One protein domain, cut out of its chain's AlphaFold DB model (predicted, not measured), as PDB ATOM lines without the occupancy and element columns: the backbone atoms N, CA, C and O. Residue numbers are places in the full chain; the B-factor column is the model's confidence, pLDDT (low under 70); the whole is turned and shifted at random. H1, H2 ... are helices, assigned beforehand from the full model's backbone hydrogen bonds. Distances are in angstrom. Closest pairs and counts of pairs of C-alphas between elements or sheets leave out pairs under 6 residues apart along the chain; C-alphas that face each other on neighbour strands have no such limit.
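Overview. This is residues 76 to 174 of the 542 residues of the protein "Protease prsW family protein" of Roseimicrobium gellanilyticum (UniProt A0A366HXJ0). What shape? H3, H4 and H5 form an up-and-down bundle, each reversing the last, with H2 beside H3 and H1 over both. What parts? The printed part has 99 residues with five named helices, H1 to H5, and no named strand: all helix. It is compact, radius of gyration of the C-alphas 12.6 A, spanning 40 by 35 by 21 A.

Along the chain. Which is longest? H3, residues 121 to 135, measures 21.0 A between end C-alphas; H4 is 139 to 153. The rest? H1 is 80 to 89, from C-alpha (120.542, 127.724, 83.806); H2 is 110 to 117; H5 is 162 to 172, ending at C-alpha (135.421, 113.152, 78.812).

Arrangement. What touches H3? H3 touches H5 and makes hairpins with H2 and H4, H4 closest at C-alphas 133 and 142, 4.2 A. And H1? H1 only just touches H2, with 3 C-alpha pairs within 8 A. In each helix every O i to N i+4 pair is within hydrogen-bond range.

Size, cuts and confidence. Which link is long? That from H1 to H2 is. Any cut? The printed part has no cut.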
ATOM      1  N   PRO A  76     112.333 129.852  92.259       94.56
ATOM      2  CA  PRO A  76     111.300 130.474  91.431       94.56
ATOM      3  C   PRO A  76     111.869 131.121  90.162       94.56
ATOM      4  O   PRO A  76     111.137 131.357  89.203       94.56
ATOM      5  N   ALA A  77     113.166 131.438  90.163       96.75
ATOM      6  CA  ALA A  77     113.863 132.047  89.042       96.75
ATOM      7  C   ALA A  77     114.543 130.989  88.162       96.75
ATOM      8  O   ALA A  77     114.927 129.907  88.606       96.75
ATOM      9  N   LYS A  78     114.724 131.326  86.883       97.44
ATOM     10  CA  LYS A  78     115.504 130.502  85.958       97.44
ATOM     11  C   LYS A  78     116.991 130.631  86.308       97.44
ATOM     12  O   LYS A  78     117.505 131.744  86.358       97.44
ATOM     13  N   GLU A  79     117.672 129.505  86.521       97.44
ATOM     14  CA  GLU A  79     119.079 129.449  86.953       97.44
ATOM     15  C   GLU A  79     119.883 128.467  86.070       97.44
ATOM     16  O   GLU A  79     120.429 127.480  86.569       97.44
ATOM     17  N   PRO A  80     119.957 128.689  84.741       96.69
ATOM     18  CA  PRO A  80     120.542 127.724  83.806       96.69
ATOM     19  C   PRO A  80     122.003 127.378  84.129       96.69
ATOM     20  O   PRO A  80     122.381 126.210  84.079       96.69
ATOM     21  N   ALA A  81     122.804 128.361  84.551       95.75
ATOM     22  CA  ALA A  81     124.197 128.144  84.943       95.75
ATOM     23  C   ALA A  81     124.338 127.205  86.158       95.75
ATOM     24  O   ALA A  81     125.254 126.382  86.205       95.75
ATOM     25  N   ARG A  82     123.422 127.299  87.133       96.56
ATOM     26  CA  ARG A  82     123.434 126.463  88.342       96.56
ATOM     27  C   ARG A  82     123.000 125.033  88.028       96.56
ATOM     28  O   ARG A  82     123.666 124.100  88.462       96.56
ATOM     29  N   VAL A  83     121.965 124.864  87.197       97.81
ATOM     30  CA  VAL A  83     121.548 123.545  86.686       97.81
ATOM     31  C   VAL A  83     122.662 122.880  85.892       97.81
ATOM     32  O   VAL A  83     122.931 121.702  86.095       97.81
ATOM     33  N   MET A  84     123.333 123.624  85.011       96.69
ATOM     34  CA  MET A  84     124.457 123.104  84.240       96.69
ATOM     35  C   MET A  84     125.585 122.628  85.161       96.69
ATOM     36  O   MET A  84     126.032 121.493  85.021       96.69
ATOM     37  N   LYS A  85     126.016 123.460  86.119       95.56
ATOM     38  CA  LYS A  85     127.063 123.089  87.080       95.56
ATOM     39  C   LYS A  85     126.681 121.830  87.862       95.56
ATOM     40  O   LYS A  85     127.461 120.882  87.913       95.56
ATOM     41  N   TRP A  86     125.467 121.797  88.404       97.06
ATOM     42  CA  TRP A  86     124.941 120.634  89.112       97.06
ATOM     43  C   TRP A  86     124.955 119.376  88.229       97.06
ATOM     44  O   TRP A  86     125.466 118.340  88.642       97.06
ATOM     45  N   LEU A  87     124.489 119.472  86.980       97.25
ATOM     46  CA  LEU A  87     124.473 118.358  86.027       97.25
ATOM     47  C   LEU A  87     125.889 117.862  85.677       97.25
ATOM     48  O   LEU A  87     126.095 116.664  85.469       97.25
ATOM     49  N   MET A  88     126.875 118.765  85.631       95.00
ATOM     50  CA  MET A  88     128.288 118.441  85.410       95.00
ATOM     51  C   MET A  88     128.941 117.740  86.614       95.00
ATOM     52  O   MET A  88     129.875 116.953  86.433       95.00
ATOM     53  N   GLU A  89     128.446 117.962  87.827       94.75
ATOM     54  CA  GLU A  89     128.953 117.349  89.062       94.75
ATOM     55  C   GLU A  89     128.172 116.075  89.443       94.75
ATOM     56  O   GLU A  89     128.725 115.173  90.072       94.75
ATOM     57  N   MET A  90     126.926 115.949  88.977       94.81
ATOM     58  CA  MET A  90     126.012 114.852  89.293       94.81
ATOM     59  C   MET A  90     126.577 113.470  88.934       94.81
ATOM     60  O   MET A  90     127.057 113.226  87.820       94.81
ATOM     61  N   GLN A  91     126.442 112.526  89.861       93.19
ATOM     62  CA  GLN A  91     126.659 111.098  89.634       93.19
ATOM     63  C   GLN A  91     125.331 110.356  89.798       93.19
ATOM     64  O   GLN A  91     124.464 110.814  90.540       93.19
ATOM     65  N   ILE A  92     125.160 109.230  89.099       91.31
ATOM     66  CA  ILE A  92     123.979 108.379  89.290       91.31
ATOM     67  C   ILE A  92     124.094 107.734  90.680       91.31
ATOM     68  O   ILE A  92     125.088 107.040  90.918       91.31
ATOM     69  N   PRO A  93     123.112 107.933  91.581       88.50
ATOM     70  CA  PRO A  93     123.091 107.273  92.881       88.50
ATOM     71  C   PRO A  93     123.244 105.759  92.756       88.50
ATOM     72  O   PRO A  93     122.711 105.128  91.836       88.50
ATOM     73  N   LYS A  94     123.959 105.144  93.700       87.62
ATOM     74  CA  LYS A  94     124.227 103.704  93.652       87.62
ATOM     75  C   LYS A  94     122.911 102.915  93.651       87.62
ATOM     76  O   LYS A  94     122.104 103.031  94.567       87.62
ATOM     77  N   GLY A  95     122.718 102.073  92.634       89.56
ATOM     78  CA  GLY A  95     121.518 101.240  92.484       89.56
ATOM     79  C   GLY A  95     120.357 101.898  91.733       89.56
ATOM     80  O   GLY A  95     119.324 101.255  91.566       89.56
ATOM     81  N   GLN A  96     120.515 103.133  91.248       92.44
ATOM     82  CA  GLN A  96     119.549 103.773  90.354       92.44
ATOM     83  C   GLN A  96     119.977 103.627  88.886       92.44
ATOM     84  O   GLN A  96     121.161 103.495  88.579       92.44
ATOM     85  N   SER A  97     119.004 103.645  87.973       94.94
ATOM     86  CA  SER A  97     119.230 103.696  86.526       94.94
ATOM     87  C   SER A  97     118.738 105.025  85.949       94.94
ATOM     88  O   SER A  97     117.895 105.710  86.536       94.94
ATOM     89  N   PHE A  98     119.297 105.398  84.799       97.50
ATOM     90  CA  PHE A  98     118.866 106.553  84.025       97.50
ATOM     91  C   PHE A  98     117.946 106.106  82.883       97.50
ATOM     92  O   PHE A  98     118.298 105.201  82.128       97.50
ATOM     93  N   ASP A  99     116.778 106.737  82.758       97.31
ATOM     94  CA  ASP A  99     115.868 106.571  81.623       97.31
ATOM     95  C   ASP A  99     116.087 107.717  80.613       97.31
ATOM     96  O   ASP A  99     115.704 108.861  80.896       97.31
ATOM     97  N   PRO A 100     116.664 107.444  79.428       96.38
ATOM     98  CA  PRO A 100     116.999 108.473  78.444       96.38
ATOM     99  C   PRO A 100     115.783 109.085  77.732       96.38
ATOM    100  O   PRO A 100     115.894 110.179  77.160       96.38
ATOM    101  N   VAL A 101     114.625 108.417  77.749       96.31
ATOM    102  CA  VAL A 101     113.404 108.908  77.096       96.31
ATOM    103  C   VAL A 101     112.707 109.917  77.997       96.31
ATOM    104  O   VAL A 101     112.407 111.029  77.556       96.31
ATOM    105  N   SER A 102     112.486 109.554  79.264       96.75
ATOM    106  CA  SER A 102     111.839 110.440  80.240       96.75
ATOM    107  C   SER A 102     112.802 111.414  80.931       96.75
ATOM    108  O   SER A 102     112.336 112.350  81.578       96.75
ATOM    109  N   LEU A 103     114.120 111.235  80.755       97.62
ATOM    110  CA  LEU A 103     115.189 111.960  81.455       97.62
ATOM    111  C   LEU A 103     115.034 111.868  82.979       97.62
ATOM    112  O   LEU A 103     115.068 112.878  83.682       97.62
ATOM    113  N   LYS A 104     114.843 110.651  83.492       97.19
ATOM    114  CA  LYS A 104     114.731 110.388  84.933       97.19
ATOM    115  C   LYS A 104     115.939 109.632  85.459       97.19
ATOM    116  O   LYS A 104     116.442 108.732  84.796       97.19
ATOM    117  N   CYS A 105     116.381 109.985  86.661       95.44
ATOM    118  CA  CYS A 105     117.422 109.275  87.401       95.44
ATOM    119  C   CYS A 105     116.884 108.972  88.805       95.44
ATOM    120  O   CYS A 105     116.792 109.873  89.641       95.44
ATOM    121  N   GLY A 106     116.414 107.739  89.015       93.06
ATOM    122  CA  GLY A 106     115.603 107.395  90.188       93.06
ATOM    123  C   GLY A 106     114.391 108.323  90.336       93.06
ATOM    124  O   GLY A 106     113.559 108.412  89.436       93.06
ATOM    125  N   GLU A 107     114.322 109.044  91.457       94.12
ATOM    126  CA  GLU A 107     113.244 110.000  91.771       94.12
ATOM    127  C   GLU A 107     113.473 111.411  91.191       94.12
ATOM    128  O   GLU A 107     112.625 112.299  91.330       94.12
ATOM    129  N   MET A 108     114.623 111.661  90.555       96.56
ATOM    130  CA  MET A 108     114.943 112.962  89.968       96.56
ATOM    131  C   MET A 108     114.348 113.076  88.559       96.56
ATOM    132  O   MET A 108     114.713 112.319  87.659       96.56
ATOM    133  N   ASP A 109     113.452 114.046  88.355       97.75
ATOM    134  CA  ASP A 109     112.836 114.362  87.061       97.75
ATOM    135  C   ASP A 109     113.626 115.486  86.380       97.75
ATOM    136  O   ASP A 109     113.357 116.678  86.569       97.75
ATOM    137  N   LEU A 110     114.651 115.102  85.611       97.75
ATOM    138  CA  LEU A 110     115.540 116.065  84.962       97.75
ATOM    139  C   LEU A 110     114.812 116.830  83.857       97.75
ATOM    140  O   LEU A 110     115.094 118.006  83.652       97.75
ATOM    141  N   ALA A 111     113.843 116.212  83.173       98.12
ATOM    142  CA  ALA A 111     113.048 116.896  82.156       98.12
ATOM    143  C   ALA A 111     112.268 118.079  82.750       98.12
ATOM    144  O   ALA A 111     112.270 119.170  82.172       98.12
ATOM    145  N   ALA A 112     111.604 117.885  83.893       97.81
ATOM    146  CA  ALA A 112     110.899 118.958  84.588       97.81
ATOM    147  C   ALA A 112     111.863 120.067  85.037       97.81
ATOM    148  O   ALA A 112     111.606 121.244  84.771       97.81
ATOM    149  N   LEU A 113     112.997 119.684  85.631       98.12
ATOM    150  CA  LEU A 113     114.029 120.619  86.076       98.12
ATOM    151  C   LEU A 113     114.589 121.453  84.913       98.12
ATOM    152  O   LEU A 113     114.674 122.678  84.993       98.12
ATOM    153  N   PHE A 114     114.930 120.813  83.793       98.25
ATOM    154  CA  PHE A 114     115.469 121.505  82.624       98.25
ATOM    155  C   PHE A 114     114.445 122.474  82.034       98.25
ATOM    156  O   PHE A 114     114.801 123.610  81.741       98.25
ATOM    157  N   ARG A 115     113.161 122.100  81.924       97.56
ATOM    158  CA  ARG A 115     112.110 123.025  81.444       97.56
ATOM    159  C   ARG A 115     111.950 124.249  82.343       97.56
ATOM    160  O   ARG A 115     111.702 125.340  81.834       97.56
ATOM    161  N   GLN A 116     112.095 124.074  83.656       97.50
ATOM    162  CA  GLN A 116     112.001 125.166  84.622       97.50
ATOM    163  C   GLN A 116     113.121 126.197  84.419       97.50
ATOM    164  O   GLN A 116     112.841 127.396  84.412       97.50
ATOM    165  N   HIS A 117     114.366 125.761  84.200       98.06
ATOM    166  CA  HIS A 117     115.522 126.669  84.202       98.06
ATOM    167  C   HIS A 117     116.125 127.001  82.829       98.06
ATOM    168  O   HIS A 117     116.842 127.993  82.741       98.06
ATOM    169  N   ALA A 118     115.839 126.246  81.763       96.19
ATOM    170  CA  ALA A 118     116.476 126.421  80.451       96.19
ATOM    171  C   ALA A 118     116.184 127.769  79.770       96.19
ATOM    172  O   ALA A 118     116.919 128.187  78.889       96.19
ATOM    173  N   GLY A 119     115.124 128.488  80.143       91.12
ATOM    174  CA  GLY A 119     114.808 129.757  79.476       91.12
ATOM    175  C   GLY A 119     114.045 129.569  78.171       91.12
ATOM    176  O   GLY A 119     112.963 130.148  78.054       91.12
ATOM    177  N   ASP A 120     114.568 128.726  77.282       95.19
ATOM    178  CA  ASP A 120     114.071 128.425  75.940       95.19
ATOM    179  C   ASP A 120     114.150 126.918  75.600       95.19
ATOM    180  O   ASP A 120     114.618 126.092  76.389       95.19
ATOM    181  N   ALA A 121     113.615 126.549  74.430       97.12
ATOM    182  CA  ALA A 121     113.556 125.162  73.971       97.12
ATOM    183  C   ALA A 121     114.925 124.614  73.536       97.12
ATOM    184  O   ALA A 121     115.178 123.422  73.699       97.12
ATOM    185  N   GLU A 122     115.819 125.461  73.024       97.25
ATOM    186  CA  GLU A 122     117.117 125.014  72.522       97.25
ATOM    187  C   GLU A 122     118.060 124.644  73.674       97.25
ATOM    188  O   GLU A 122     118.763 123.635  73.598       97.25
ATOM    189  N   LEU A 123     118.059 125.409  74.772       97.81
ATOM    190  CA  LEU A 123     118.856 125.070  75.951       97.81
ATOM    191  C   LEU A 123     118.312 123.813  76.636       97.81
ATOM    192  O   LEU A 123     119.088 122.997  77.134       97.81
ATOM    193  N   TYR A 124     116.992 123.604  76.617       98.19
ATOM    194  CA  TYR A 124     116.404 122.343  77.066       98.19
ATOM    195  C   TYR A 124     116.929 121.163  76.236       98.19
ATOM    196  O   TYR A 124     117.339 120.152  76.808       98.19
ATOM    197  N   GLU A 125     116.960 121.293  74.905       98.31
ATOM    198  CA  GLU A 125     117.519 120.269  74.016       98.31
ATOM    199  C   GLU A 125     119.000 120.006  74.312       98.31
ATOM    200  O   GLU A 125     119.401 118.845  74.401       98.31
ATOM    201  N   ALA A 126     119.799 121.054  74.547       98.38
ATOM    202  CA  ALA A 126     121.214 120.921  74.893       98.38
ATOM    203  C   ALA A 126     121.427 120.193  76.235       98.38
ATOM    204  O   ALA A 126     122.239 119.268  76.315       98.38
ATOM    205  N   LEU A 127     120.676 120.558  77.281       98.50
ATOM    206  CA  LEU A 127     120.734 119.902  78.595       98.50
ATOM    207  C   LEU A 127     120.303 118.433  78.507       98.50
ATOM    208  O   LEU A 127     120.962 117.555  79.065       98.50
ATOM    209  N   ALA A 128     119.229 118.152  77.767       98.50
ATOM    210  CA  ALA A 128     118.741 116.797  77.536       98.50
ATOM    211  C   ALA A 128     119.760 115.940  76.770       98.50
ATOM    212  O   ALA A 128     120.006 114.794  77.147       98.50
ATOM    213  N   ALA A 129     120.365 116.486  75.712       98.50
ATOM    214  CA  ALA A 129     121.402 115.810  74.941       98.50
ATOM    215  C   ALA A 129     122.636 115.512  75.805       98.50
ATOM    216  O   ALA A 129     123.123 114.382  75.809       98.50
ATOM    217  N   TYR A 130     123.090 116.472  76.616       98.50
ATOM    218  CA  TYR A 130     124.207 116.256  77.536       98.50
ATOM    219  C   TYR A 130     123.895 115.204  78.614       98.50
ATOM    220  O   TYR A 130     124.728 114.339  78.877       98.50
ATOM    221  N   ALA A 131     122.694 115.223  79.206       98.25
ATOM    222  CA  ALA A 131     122.280 114.218  80.187       98.25
ATOM    223  C   ALA A 131     122.274 112.802  79.589       98.25
ATOM    224  O   ALA A 131     122.794 111.877  80.212       98.25
ATOM    225  N   ARG A 132     121.768 112.636  78.358       98.38
ATOM    226  CA  ARG A 132     121.831 111.357  77.631       98.38
ATOM    227  C   ARG A 132     123.267 110.941  77.349       98.38
ATOM    228  O   ARG A 132     123.652 109.837  77.702       98.38
ATOM    229  N   PHE A 133     124.089 111.839  76.813       98.00
ATOM    230  CA  PHE A 133     125.510 111.561  76.613       98.00
ATOM    231  C   PHE A 133     126.198 111.096  77.908       98.00
ATOM    232  O   PHE A 133     127.035 110.201  77.878       98.00
ATOM    233  N   ARG A 134     125.855 111.688  79.055       97.00
ATOM    234  CA  ARG A 134     126.509 111.387  80.330       97.00
ATOM    235  C   ARG A 134     126.029 110.088  80.973       97.00
ATOM    236  O   ARG A 134     126.841 109.393  81.582       97.00
ATOM    237  N   PHE A 135     124.735 109.798  80.895       97.06
ATOM    238  CA  PHE A 135     124.092 108.795  81.748       97.06
ATOM    239  C   PHE A 135     123.445 107.636  80.989       97.06
ATOM    240  O   PHE A 135     123.068 106.654  81.629       97.06
ATOM    241  N   ASP A 136     123.315 107.712  79.661       97.44
ATOM    242  CA  ASP A 136     122.755 106.610  78.880       97.44
ATOM    243  C   ASP A 136     123.689 105.381  78.952       97.44
ATOM    244  O   ASP A 136     124.910 105.508  78.743       97.44
ATOM    245  N   PRO A 137     123.160 104.198  79.319       95.19
ATOM    246  CA  PRO A 137     123.948 102.974  79.346       95.19
ATOM    247  C   PRO A 137     124.380 102.516  77.947       95.19
ATOM    248  O   PRO A 137     125.403 101.837  77.848       95.19
ATOM    249  N   ASP A 138     123.640 102.872  76.891       97.38
ATOM    250  CA  ASP A 138     123.961 102.492  75.514       97.38
ATOM    251  C   ASP A 138     124.984 103.449  74.885       97.38
ATOM    252  O   ASP A 138     124.799 104.664  74.811       97.38
ATOM    253  N   GLU A 139     126.084 102.888  74.391       97.00
ATOM    254  CA  GLU A 139     127.180 103.655  73.805       97.00
ATOM    255  C   GLU A 139     126.768 104.354  72.504       97.00
ATOM    256  O   GLU A 139     127.072 105.536  72.331       97.00
ATOM    257  N   ALA A 140     126.003 103.679  71.640       97.56
ATOM    258  CA  ALA A 140     125.532 104.262  70.384       97.56
ATOM    259  C   ALA A 140     124.571 105.437  70.634       97.56
ATOM    260  O   ALA A 140     124.643 106.472  69.962       97.56
ATOM    261  N   ALA A 141     123.697 105.315  71.638       97.12
ATOM    262  CA  ALA A 141     122.842 106.408  72.083       97.12
ATOM    263  C   ALA A 141     123.649 107.599  72.629       97.12
ATOM    264  O   ALA A 141     123.331 108.746  72.294       97.12
ATOM    265  N   ARG A 142     124.724 107.358  73.398       97.62
ATOM    266  CA  ARG A 142     125.621 108.432  73.866       97.62
ATOM    267  C   ARG A 142     126.310 109.160  72.718       97.62
ATOM    268  O   ARG A 142     126.357 110.390  72.734       97.62
ATOM    269  N   GLU A 143     126.825 108.433  71.729       97.62
ATOM    270  CA  GLU A 143     127.460 109.029  70.546       97.62
ATOM    271  C   GLU A 143     126.477 109.901  69.763       97.62
ATOM    272  O   GLU A 143     126.791 111.042  69.415       97.62
ATOM    273  N   LYS A 144     125.252 109.406  69.551       98.06
ATOM    274  CA  LYS A 144     124.187 110.183  68.914       98.06
ATOM    275  C   LYS A 144     123.850 111.441  69.717       98.06
ATOM    276  O   LYS A 144     123.793 112.523  69.143       98.06
ATOM    277  N   ALA A 145     123.678 111.325  71.033       98.12
ATOM    278  CA  ALA A 145     123.373 112.464  71.897       98.12
ATOM    279  C   ALA A 145     124.494 113.518  71.887       98.12
ATOM    280  O   ALA A 145     124.222 114.718  71.908       98.12
ATOM    281  N   GLN A 146     125.756 113.090  71.796       98.25
ATOM    282  CA  GLN A 146     126.873 114.007  71.604       98.25
ATOM    283  C   GLN A 146     126.827 114.692  70.233       98.25
ATOM    284  O   GLN A 146     127.088 115.890  70.154       98.25
ATOM    285  N   ALA A 147     126.499 113.965  69.161       98.19
ATOM    286  CA  ALA A 147     126.357 114.542  67.826       98.19
ATOM    287  C   ALA A 147     125.218 115.575  67.774       98.19
ATOM    288  O   ALA A 147     125.399 116.653  67.206       98.19
ATOM    289  N   ASP A 148     124.090 115.290  68.425       98.19
ATOM    290  CA  ASP A 148     122.974 116.227  68.580       98.19
ATOM    291  C   ASP A 148     123.431 117.489  69.337       98.19
ATOM    292  O   ASP A 148     123.201 118.615  68.889       98.19
ATOM    293  N   LEU A 149     124.167 117.320  70.443       98.06
ATOM    294  CA  LEU A 149     124.740 118.429  71.209       98.06
ATOM    295  C   LEU A 149     125.747 119.249  70.384       98.06
ATOM    296  O   LEU A 149     125.732 120.480  70.439       98.06
ATOM    297  N   ALA A 150     126.580 118.589  69.577       98.25
ATOM    298  CA  ALA A 150     127.506 119.242  68.658       98.25
ATOM    299  C   ALA A 150     126.746 120.102  67.638       98.25
ATOM    300  O   ALA A 150     127.081 121.274  67.464       98.25
ATOM    301  N   GLN A 151     125.690 119.557  67.022       98.19
ATOM    302  CA  GLN A 151     124.844 120.291  66.079       98.19
ATOM    303  C   GLN A 151     124.207 121.521  66.725       98.19
ATOM    304  O   GLN A 151     124.257 122.592  66.127       98.19
ATOM    305  N   ILE A 152     123.658 121.396  67.941       98.06
ATOM    306  CA  ILE A 152     123.086 122.530  68.688       98.06
ATOM    307  C   ILE A 152     124.160 123.596  68.945       98.06
ATOM    308  O   ILE A 152     123.932 124.775  68.676       98.06
ATOM    309  N   SER A 153     125.354 123.190  69.393       97.69
ATOM    310  CA  SER A 153     126.455 124.107  69.727       97.69
ATOM    311  C   SER A 153     126.998 124.903  68.529       97.69
ATOM    312  O   SER A 153     127.528 126.002  68.708       97.69
ATOM    313  N   LEU A 154     126.857 124.361  67.312       97.62
ATOM    314  CA  LEU A 154     127.346 124.952  66.061       97.62
ATOM    315  C   LEU A 154     126.315 125.849  65.358       97.62
ATOM    316  O   LEU A 154     126.651 126.471  64.349       97.62
ATOM    317  N   ARG A 155     125.073 125.940  65.854       97.06
ATOM    318  CA  ARG A 155     124.049 126.820  65.269       97.06
ATOM    319  C   ARG A 155     124.457 128.288  65.392       97.06
ATOM    320  O   ARG A 155     124.978 128.723  66.420       97.06
ATOM    321  N   GLU A 156     124.094 129.093  64.392       95.06
ATOM    322  CA  GLU A 156     124.257 130.554  64.446       95.06
ATOM    323  C   GLU A 156     123.531 131.163  65.654       95.06
ATOM    324  O   GLU A 156     124.027 132.117  66.246       95.06
ATOM    325  N   ASN A 157     122.437 130.539  66.109       94.75
ATOM    326  CA  ASN A 157     121.652 130.939  67.279       94.75
ATOM    327  C   ASN A 157     121.812 130.051  68.530       94.75
ATOM    328  O   ASN A 157     120.974 130.140  69.414       94.75
ATOM    329  N   ALA A 158     122.891 129.257  68.639       97.06
ATOM    330  CA  ALA A 158     123.149 128.387  69.793       97.06
ATOM    331  C   ALA A 158     122.875 129.080  71.151       97.06
ATOM    332  O   ALA A 158     123.383 130.183  71.391       97.06
ATOM    333  N   PRO A 159     122.105 128.451  72.055       97.31
ATOM    334  CA  PRO A 159     121.725 129.063  73.318       97.31
ATOM    335  C   PRO A 159     122.922 129.142  74.271       97.31
ATOM    336  O   PRO A 159     123.916 128.419  74.125       97.31
ATOM    337  N   ARG A 160     122.819 130.014  75.280       97.25
ATOM    338  CA  ARG A 160     123.828 130.136  76.344       97.25
ATOM    339  C   ARG A 160     124.077 128.769  76.985       97.25
ATOM    340  O   ARG A 160     123.123 128.049  77.255       97.25
ATOM    341  N   HIS A 161     125.336 128.436  77.251       97.19
ATOM    342  CA  HIS A 161     125.827 127.171  77.814       97.19
ATOM    343  C   HIS A 161     125.849 125.961  76.862       97.19
ATOM    344  O   HIS A 161     126.392 124.918  77.233       97.19
ATOM    345  N   ALA A 162     125.344 126.055  75.625       97.94
ATOM    346  CA  ALA A 162     125.387 124.921  74.694       97.94
ATOM    347  C   ALA A 162     126.821 124.487  74.356       97.94
ATOM    348  O   ALA A 162     127.114 123.288  74.338       97.94
ATOM    349  N   ASN A 163     127.736 125.436  74.116       98.31
ATOM    350  CA  ASN A 163     129.129 125.075  73.856       98.31
ATOM    351  C   ASN A 163     129.859 124.642  75.139       98.31
ATOM    352  O   ASN A 163     130.783 123.843  75.038       98.31
ATOM    353  N   GLU A 164     129.439 125.089  76.329       98.00
ATOM    354  CA  GLU A 164     129.972 124.610  77.621       98.00
ATOM    355  C   GLU A 164     129.651 123.128  77.848       98.00
ATOM    356  O   GLU A 164     130.546 122.333  78.140       98.00
ATOM    357  N   LEU A 165     128.391 122.739  77.637       98.19
ATOM    358  CA  LEU A 165     127.948 121.345  77.698       98.19
ATOM    359  C   LEU A 165     128.678 120.483  76.658       98.19
ATOM    360  O   LEU A 165     129.132 119.376  76.962       98.19
ATOM    361  N   TYR A 166     128.828 120.991  75.430       98.50
ATOM    362  CA  TYR A 166     129.557 120.276  74.384       98.50
ATOM    363  C   TYR A 166     131.045 120.114  74.726       98.50
ATOM    364  O   TYR A 166     131.582 119.011  74.597       98.50
ATOM    365  N   ALA A 167     131.700 121.166  75.221       98.31
ATOM    366  CA  ALA A 167     133.094 121.130  75.662       98.31
ATOM    367  C   ALA A 167     133.316 120.073  76.755       98.31
ATOM    368  O   ALA A 167     134.241 119.273  76.657       98.31
ATOM    369  N   GLU A 168     132.430 119.995  77.745       97.94
ATOM    370  CA  GLU A 168     132.500 118.981  78.800       97.94
ATOM    371  C   GLU A 168     132.314 117.552  78.250       97.94
ATOM    372  O   GLU A 168     132.972 116.611  78.704       97.94
ATOM    373  N   SER A 169     131.473 117.367  77.224       98.06
ATOM    374  CA  SER A 169     131.351 116.063  76.552       98.06
ATOM    375  C   SER A 169     132.654 115.637  75.862       98.06
ATOM    376  O   SER A 169     133.091 114.489  75.974       98.06
ATOM    377  N   LEU A 170     133.325 116.585  75.206       98.25
ATOM    378  CA  LEU A 170     134.602 116.377  74.526       98.25
ATOM    379  C   LEU A 170     135.746 116.145  75.520       98.25
ATOM    380  O   LEU A 170     136.651 115.353  75.240       98.25
ATOM    381  N   LEU A 171     135.696 116.789  76.690       97.25
ATOM    382  CA  LEU A 171     136.690 116.640  77.750       97.25
ATOM    383  C   LEU A 171     136.722 115.200  78.271       97.25
ATOM    384  O   LEU A 171     137.799 114.620  78.422       97.25
ATOM    385  N   ARG A 172     135.550 114.573  78.432       95.50
ATOM    386  CA  ARG A 172     135.421 113.152  78.812       95.50
ATOM    387  C   ARG A 172     136.010 112.201  77.775       95.50
ATOM    388  O   ARG A 172     136.532 111.150  78.135       95.50
ATOM    389  N   GLN A 173     135.999 112.601  76.508       97.12
ATOM    390  CA  GLN A 173     136.649 111.885  75.408       97.12
ATOM    391  C   GLN A 173     138.118 112.282  75.206       97.12
ATOM    392  O   GLN A 173     138.764 111.796  74.280       97.12
ATOM    393  N   LYS A 174     138.660 113.167  76.053       97.19
ATOM    394  CA  LYS A 174     140.033 113.689  75.974       97.19
ATOM    395  C   LYS A 174     140.345 114.415  74.653       97.19
ATOM    396  O   LYS A 174     141.505 114.507  74.252       97.19
TER     397      LYS A 174